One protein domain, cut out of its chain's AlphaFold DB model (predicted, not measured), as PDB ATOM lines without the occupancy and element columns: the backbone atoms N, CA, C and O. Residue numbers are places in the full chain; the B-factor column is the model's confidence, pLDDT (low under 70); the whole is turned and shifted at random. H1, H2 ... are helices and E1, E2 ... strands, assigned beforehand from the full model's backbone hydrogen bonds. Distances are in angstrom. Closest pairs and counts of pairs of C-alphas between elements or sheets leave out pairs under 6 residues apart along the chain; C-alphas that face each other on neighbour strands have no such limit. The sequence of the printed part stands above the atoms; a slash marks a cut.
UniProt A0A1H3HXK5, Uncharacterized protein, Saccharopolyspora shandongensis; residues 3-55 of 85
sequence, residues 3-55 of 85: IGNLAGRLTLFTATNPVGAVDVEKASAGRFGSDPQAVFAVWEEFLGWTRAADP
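This is residues 3 to 55 of the 85 residues of an uncharacterized protein of Saccharopolyspora shandongensis (UniProt A0A1H3HXK5). A small twisted sheet of three strands, folded as two hairpins in a row, runs along the length of the domain, with the loop of residues 15 to 19 at one end and the short helix H2 near the other. H1 follows directly at the end of E3, and the longest helix, H3, folds back from H2 to one side, off the sheet. The printed part has 53 residues, with three named strands and then three named helices in the order E1 E2 E3 H1 H2 H3; the sheet runs E1 - E2 - E3, antiparallel throughout, and the class is mixed, helices and strands. The whole is compact, with a radius of gyration of the C-alphas of 10.5 A, and spans 30 by 25 by 17 A.

E1, residues 3 to 6, begins at C-alpha 3 at (-46.301, 37.535, 28.056) and is 9.6 A long. E2, residues 9 to 14, covers 15.8 A, and E3, residues 20 to 23, covers 9.9 A. H1 is residues 24 to 27, 5.0 A. H2, residues 36 to 41, is 9.5 A long and begins at C-alpha 36 at (-54.183, 40.958, 26.186). H3, residues 43 to 53, is 15.0 A long and ends at C-alpha 53 at (-47.840, 24.409, 23.830).

E1, E2 and E3 form a meander, each strand the antiparallel neighbour of the one before, with E1 and E3 as edge strands. The sheet is only just strongly twisted, its C-alphas lying up to 4.2 A off their best plane. The hairpin of E1 and E2 has N 4 and O 11 at 2.9 A and N 11 and O 4 at 2.8 A, within hydrogen-bond range. The hairpin of E2 and E3 has N 12 and O 22 at 2.8 A, also within range. H1 is on the sheet but only grazes it; its closest C-alphas to E2 are those of Val 24 and Thr 11, 5.6 A apart. H2 is on the sheet at a height of 10.5 A, over E2, and stands up from it at 54 degrees; the local plane there rests on 6 C-alphas of the sheet. The closest C-alphas of H2 and E2 are those of Pro 36 and Leu 10, 5.1 A apart. H3 is not on the sheet and is apart from H1. H2 and H3 are close but not clearly touching, with the C-alphas of Val 39 and Phe 46 closest at 6.8 A. They run opposite ways at a steep tilt of 68 degrees, only just short of about perpendicular. In H3 every O i to N i+4 pair is within hydrogen-bond range; in H2 0 of 2 are, beside 3 of 3 O i to N i+3 pairs, and H1 is too short for an O i to N i+4 pair.

The two C-alphas farthest apart are those of Asn 17 and Ala 41, 30.5 A. The printed part has no cut. No link is long: that from H1 to H2, with 8 residues, is short, and the others are tight. The mean pLDDT of the printed part is 80.5, and residues 15 to 19 and 53 to 55 are under 70.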
ATOM      1  N   ILE A   3     -45.292  36.937  28.942       81.06
ATOM      2  CA  ILE A   3     -46.301  37.535  28.056       81.06
ATOM      3  C   ILE A   3     -46.016  39.021  27.894       81.06
ATOM      4  O   ILE A   3     -45.554  39.677  28.827       81.06
ATOM      5  N   GLY A   4     -46.283  39.555  26.711       82.94
ATOM      6  CA  GLY A   4     -46.181  40.981  26.464       82.94
ATOM      7  C   GLY A   4     -47.021  41.414  25.278       82.94
ATOM      8  O   GLY A   4     -47.549  40.603  24.522       82.94
ATOM      9  N   ASN A   5     -47.149  42.724  25.137       83.06
ATOM     10  CA  ASN A   5     -47.822  43.336  24.008       83.06
ATOM     11  C   ASN A   5     -46.767  43.754  22.973       83.06
ATOM     12  O   ASN A   5     -45.881  44.551  23.283       83.06
ATOM     13  N   LEU A   6     -46.860  43.217  21.757       79.69
ATOM     14  CA  LEU A   6     -46.058  43.639  20.614       79.69
ATOM     15  C   LEU A   6     -46.987  44.256  19.566       79.69
ATOM     16  O   LEU A   6     -47.838  43.570  19.006       79.69
ATOM     17  N   ALA A   7     -46.825  45.553  19.297       78.44
ATOM     18  CA  ALA A   7     -47.626  46.291  18.312       78.44
ATOM     19  C   ALA A   7     -49.157  46.179  18.512       78.44
ATOM     20  O   ALA A   7     -49.913  46.093  17.546       78.44
ATOM     21  N   GLY A   8     -49.618  46.165  19.765       79.62
ATOM     22  CA  GLY A   8     -51.034  46.032  20.122       79.62
ATOM     23  C   GLY A   8     -51.524  44.587  20.225       79.62
ATOM     24  O   GLY A   8     -52.702  44.383  20.495       79.62
ATOM     25  N   ARG A   9     -50.651  43.592  20.014       82.69
ATOM     26  CA  ARG A   9     -51.015  42.171  19.965       82.69
ATOM     27  C   ARG A   9     -50.384  41.381  21.102       82.69
ATOM     28  O   ARG A   9     -49.193  41.530  21.400       82.69
ATOM     29  N   LEU A  10     -51.172  40.496  21.702       85.75
ATOM     30  CA  LEU A  10     -50.704  39.562  22.712       85.75
ATOM     31  C   LEU A  10     -49.668  38.599  22.120       85.75
ATOM     32  O   LEU A  10     -49.938  37.831  21.195       85.75
ATOM     33  N   THR A  11     -48.467  38.656  22.685       84.88
ATOM     34  CA  THR A  11     -47.300  37.902  22.238       84.88
ATOM     35  C   THR A  11     -46.696  37.147  23.414       84.88
ATOM     36  O   THR A  11     -46.476  37.706  24.493       84.88
ATOM     37  N   LEU A  12     -46.402  35.870  23.198       84.88
ATOM     38  CA  LEU A  12     -45.659  35.035  24.126       84.88
ATOM     39  C   LEU A  12     -44.170  35.103  23.772       84.88
ATOM     40  O   LEU A  12     -43.768  34.844  22.638       84.88
ATOM     41  N   PHE A  13     -43.346  35.443  24.752       81.12
ATOM     42  CA  PHE A  13     -41.897  35.434  24.646       81.12
ATOM     43  C   PHE A  13     -41.348  34.167  25.288       81.12
ATOM     44  O   PHE A  13     -41.558  33.905  26.484       81.12
ATOM     45  N   THR A  14     -40.612  33.396  24.492       76.81
ATOM     46  CA  THR A  14     -39.832  32.275  25.006       76.81
ATOM     47  C   THR A  14     -38.454  32.754  25.453       76.81
ATOM     48  O   THR A  14     -37.834  33.608  24.819       76.81
ATOM     49  N   ALA A  15     -37.990  32.226  26.588       69.06
ATOM     50  CA  ALA A  15     -36.671  32.532  27.136       69.06
ATOM     51  C   ALA A  15     -35.553  31.704  26.476       69.06
ATOM     52  O   ALA A  15     -34.387  31.866  26.830       69.06
ATOM     53  N   THR A  16     -35.892  30.820  25.532       63.72
ATOM     54  CA  THR A  16     -34.918  30.046  24.759       63.72
ATOM     55  C   THR A  16     -34.104  30.976  23.860       63.72
ATOM     56  O   THR A  16     -34.623  31.976  23.376       63.72
ATOM     57  N   ASN A  17     -32.822  30.675  23.651       57.16
ATOM     58  CA  ASN A  17     -31.957  31.419  22.735       57.16
ATOM     59  C   ASN A  17     -31.960  30.721  21.358       57.16
ATOM     60  O   ASN A  17     -31.622  29.536  21.317       57.16
ATOM     61  N   PRO A  18     -32.327  31.398  20.248       63.47
ATOM     62  CA  PRO A  18     -32.713  32.811  20.133       63.47
ATOM     63  C   PRO A  18     -34.094  33.123  20.724       63.47
ATOM     64  O   PRO A  18     -35.030  32.340  20.569       63.47
ATOM     65  N   VAL A  19     -34.208  34.300  21.359       66.00
ATOM     66  CA  VAL A  19     -35.457  34.782  21.974       66.00
ATOM     67  C   VAL A  19     -36.544  34.856  20.911       66.00
ATOM     68  O   VAL A  19     -36.464  35.637  19.962       66.00
ATOM     69  N   GLY A  20     -37.560  34.023  21.089       74.94
ATOM     70  CA  GLY A  20     -38.683  33.902  20.182       74.94
ATOM     71  C   GLY A  20     -39.875  34.730  20.622       74.94
ATOM     72  O   GLY A  20     -40.226  34.736  21.801       74.94
ATOM     73  N   ALA A  21     -40.520  35.383  19.659       79.75
ATOM     74  CA  ALA A  21     -41.825  36.001  19.826       79.75
ATOM     75  C   ALA A  21     -42.870  35.147  19.102       79.75
ATOM     76  O   ALA A  21     -42.736  34.866  17.911       79.75
ATOM     77  N   VAL A  22     -43.900  34.729  19.827       81.88
ATOM     78  CA  VAL A  22     -45.011  33.926  19.320       81.88
ATOM     79  C   VAL A  22     -46.281  34.754  19.419       81.88
ATOM     80  O   VAL A  22     -46.669  35.182  20.502       81.88
ATOM     81  N   ASP A  23     -46.955  34.938  18.292       84.75
ATOM     82  CA  ASP A  23     -48.291  35.530  18.249       84.75
ATOM     83  C   ASP A  23     -49.316  34.524  18.805       84.75
ATOM     84  O   ASP A  23     -49.458  33.417  18.274       84.75
ATOM     85  N   VAL A  24     -50.001  34.896  19.890       85.31
ATOM     86  CA  VAL A  24     -50.953  34.018  20.587       85.31
ATOM     87  C   VAL A  24     -52.195  33.737  19.742       85.31
ATOM     88  O   VAL A  24     -52.670  32.603  19.734       85.31
ATOM     89  N   GLU A  25     -52.696  34.717  18.988       86.12
ATOM     90  CA  GLU A  25     -53.862  34.556  18.107       86.12
ATOM     91  C   GLU A  25     -53.578  33.468  17.063       86.12
ATOM     92  O   GLU A  25     -54.364  32.539  16.875       86.12
ATOM     93  N   LYS A  26     -52.392  33.520  16.448       84.00
ATOM     94  CA  LYS A  26     -51.971  32.533  15.445       84.00
ATOM     95  C   LYS A  26     -51.647  31.175  16.050       84.00
ATOM     96  O   LYS A  26     -52.066  30.159  15.504       84.00
ATOM     97  N   ALA A  27     -50.908  31.142  17.157       84.00
ATOM     98  CA  ALA A  27     -50.509  29.890  17.801       84.00
ATOM     99  C   ALA A  27     -51.701  29.133  18.400       84.00
ATOM    100  O   ALA A  27     -51.692  27.906  18.458       84.00
ATOM    101  N   SER A  28     -52.735  29.859  18.821       82.69
ATOM    102  CA  SER A  28     -53.979  29.290  19.335       82.69
ATOM    103  C   SER A  28     -55.040  29.054  18.253       82.69
ATOM    104  O   SER A  28     -56.151  28.641  18.580       82.69
ATOM    105  N   ALA A  29     -54.714  29.314  16.978       82.44
ATOM    106  CA  ALA A  29     -55.632  29.231  15.839       82.44
ATOM    107  C   ALA A  29     -56.954  30.002  16.052       82.44
ATOM    108  O   ALA A  29     -58.020  29.550  15.643       82.44
ATOM    109  N   GLY A  30     -56.884  31.164  16.712       84.44
ATOM    110  CA  GLY A  30     -58.040  32.009  17.021       84.44
ATOM    111  C   GLY A  30     -58.804  31.632  18.295       84.44
ATOM    112  O   GLY A  30     -59.824  32.253  18.580       84.44
ATOM    113  N   ARG A  31     -58.330  30.656  19.086       84.69
ATOM    114  CA  ARG A  31     -58.928  30.319  20.393       84.69
ATOM    115  C   ARG A  31     -58.771  31.452  21.406       84.69
ATOM    116  O   ARG A  31     -59.680  31.697  22.192       84.69
ATOM    117  N   PHE A  32     -57.638  32.147  21.374       85.81
ATOM    118  CA  PHE A  32     -57.407  33.360  22.149       85.81
ATOM    119  C   PHE A  32     -57.265  34.544  21.196       85.81
ATOM    120  O   PHE A  32     -56.556  34.465  20.193       85.81
ATOM    121  N   GLY A  33     -57.946  35.647  21.506       82.31
ATOM    122  CA  GLY A  33     -57.812  36.882  20.740       82.31
ATOM    123  C   GLY A  33     -56.419  37.498  20.878       82.31
ATOM    124  O   GLY A  33     -55.656  37.181  21.791       82.31
ATOM    125  N   SER A  34     -56.099  38.442  19.991       82.31
ATOM    126  CA  SER A  34     -54.887  39.265  20.103       82.31
ATOM    127  C   SER A  34     -54.971  40.319  21.216       82.31
ATOM    128  O   SER A  34     -53.971  40.983  21.491       82.31
ATOM    129  N   ASP A  35     -56.126  40.449  21.877       82.56
ATOM    130  CA  ASP A  35     -56.345  41.355  22.999       82.56
ATOM    131  C   ASP A  35     -55.764  40.768  24.308       82.56
ATOM    132  O   ASP A  35     -56.242  39.734  24.791       82.56
ATOM    133  N   PRO A  36     -54.750  41.413  24.920       80.06
ATOM    134  CA  PRO A  36     -54.183  40.958  26.186       80.06
ATOM    135  C   PRO A  36     -55.184  41.012  27.349       80.06
ATOM    136  O   PRO A  36     -55.098  40.191  28.260       80.06
ATOM    137  N   GLN A  37     -56.147  41.936  27.318       84.69
ATOM    138  CA  GLN A  37     -57.168  42.083  28.351       84.69
ATOM    139  C   GLN A  37     -58.143  40.905  28.351       84.69
ATOM    140  O   GLN A  37     -58.529  40.425  29.417       84.69
ATOM    141  N   ALA A  38     -58.494  40.395  27.167       86.06
ATOM    142  CA  ALA A  38     -59.379  39.243  27.031       86.06
ATOM    143  C   ALA A  38     -58.779  37.973  27.662       86.06
ATOM    144  O   ALA A  38     -59.501  37.173  28.251       86.06
ATOM    145  N   VAL A  39     -57.454  37.811  27.600       84.81
ATOM    146  CA  VAL A  39     -56.765  36.643  28.170       84.81
ATOM    147  C   VAL A  39     -56.737  36.656  29.697       84.81
ATOM    148  O   VAL A  39     -56.805  35.591  30.307       84.81
ATOM    149  N   PHE A  40     -56.723  37.828  30.335       82.50
ATOM    150  CA  PHE A  40     -56.821  37.901  31.796       82.50
ATOM    151  C   PHE A  40     -58.169  37.397  32.332       82.50
ATOM    152  O   PHE A  40     -58.217  36.894  33.452       82.50
ATOM    153  N   ALA A  41     -59.245  37.463  31.539       87.75
ATOM    154  CA  ALA A  41     -60.545  36.913  31.925       87.75
ATOM    155  C   ALA A  41     -60.568  35.371  31.944       87.75
ATOM    156  O   ALA A  41     -61.352  34.776  32.676       87.75
ATOM    157  N   VAL A  42     -59.693  34.725  31.166       88.94
ATOM    158  CA  VAL A  42     -59.599  33.259  31.012       88.94
ATOM    159  C   VAL A  42     -58.208  32.740  31.380       88.94
ATOM    160  O   VAL A  42     -57.671  31.821  30.760       88.94
ATOM    161  N   TRP A  43     -57.605  33.349  32.404       86.44
ATOM    162  CA  TRP A  43     -56.197  33.155  32.748       86.44
ATOM    163  C   TRP A  43     -55.808  31.687  32.981       86.44
ATOM    164  O   TRP A  43     -54.795  31.231  32.459       86.44
ATOM    165  N   GLU A  44     -56.631  30.922  33.701       88.56
ATOM    166  CA  GLU A  44     -56.363  29.504  33.985       88.56
ATOM    167  C   GLU A  44     -56.371  28.633  32.719       88.56
ATOM    168  O   GLU A  44     -55.491  27.792  32.524       88.56
ATOM    169  N   GLU A  45     -57.321  28.867  31.810       87.75
ATOM    170  CA  GLU A  45     -57.390  28.153  30.530       87.75
ATOM    171  C   GLU A  45     -56.183  28.495  29.650       87.75
ATOM    172  O   GLU A  45     -55.566  27.616  29.038       87.75
ATOM    173  N   PHE A  46     -55.798  29.770  29.639       86.31
ATOM    174  CA  PHE A  46     -54.618  30.242  28.931       86.31
ATOM    175  C   PHE A  46     -53.325  29.630  29.490       86.31
ATOM    176  O   PHE A  46     -52.468  29.180  28.724       86.31
ATOM    177  N   LEU A  47     -53.179  29.540  30.814       86.38
ATOM    178  CA  LEU A  47     -52.043  28.865  31.446       86.38
ATOM    179  C   LEU A  47     -51.991  27.372  31.095       86.38
ATOM    180  O   LEU A  47     -50.909  26.840  30.839       86.38
ATOM    181  N   GLY A  48     -53.140  26.695  31.043       87.50
ATOM    182  CA  GLY A  48     -53.225  25.303  30.600       87.50
ATOM    183  C   GLY A  48     -52.762  25.123  29.153       87.50
ATOM    184  O   GLY A  48     -51.930  24.259  28.868       87.50
ATOM    185  N   TRP A  49     -53.238  25.983  28.249       87.00
ATOM    186  CA  TRP A  49     -52.822  25.971  26.848       87.00
ATOM    187  C   TRP A  49     -51.326  26.255  26.689       87.00
ATOM    188  O   TRP A  49     -50.626  25.483  26.041       87.00
ATOM    189  N   THR A  50     -50.819  27.320  27.311       82.25
ATOM    190  CA  THR A  50     -49.402  27.702  27.193       82.25
ATOM    191  C   THR A  50     -48.465  26.601  27.691       82.25
ATOM    192  O   THR A  50     -47.470  26.309  27.034       82.25
ATOM    193  N   ARG A  51     -48.798  25.927  28.802       82.12
ATOM    194  CA  ARG A  51     -48.025  24.783  29.319       82.12
ATOM    195  C   ARG A  51     -48.012  23.591  28.363       82.12
ATOM    196  O   ARG A  51     -46.983  22.939  28.236       82.12
ATOM    197  N   ALA A  52     -49.129  23.310  27.694       78.19
ATOM    198  CA  ALA A  52     -49.206  22.246  26.692       78.19
ATOM    199  C   ALA A  52     -48.483  22.608  25.382       78.19
ATOM    200  O   ALA A  52     -48.061  21.725  24.640       78.19
ATOM    201  N   ALA A  53     -48.354  23.902  25.092       69.62
ATOM    202  CA  ALA A  53     -47.840  24.409  23.830       69.62
ATOM    203  C   ALA A  53     -46.312  24.658  23.833       69.62
ATOM    204  O   ALA A  53     -45.707  24.711  22.763       69.62
ATOM    205  N   ASP A  54     -45.675  24.744  25.009       64.00
ATOM    206  CA  ASP A  54     -44.241  25.048  25.197       64.00
ATOM    207  C   ASP A  54     -43.251  24.193  24.351       64.00
ATOM    208  O   ASP A  54     -42.268  24.764  23.878       64.00
ATOM    209  N   PRO A  55     -43.480  22.894  24.038       54.84
ATOM    210  CA  PRO A  55     -42.568  22.146  23.160       54.84
ATOM    211  C   PRO A  55     -42.905  22.216  21.659       54.84
ATOM    212  O   PRO A  55     -42.073  21.835  20.836       54.84
TER     213      PRO A  55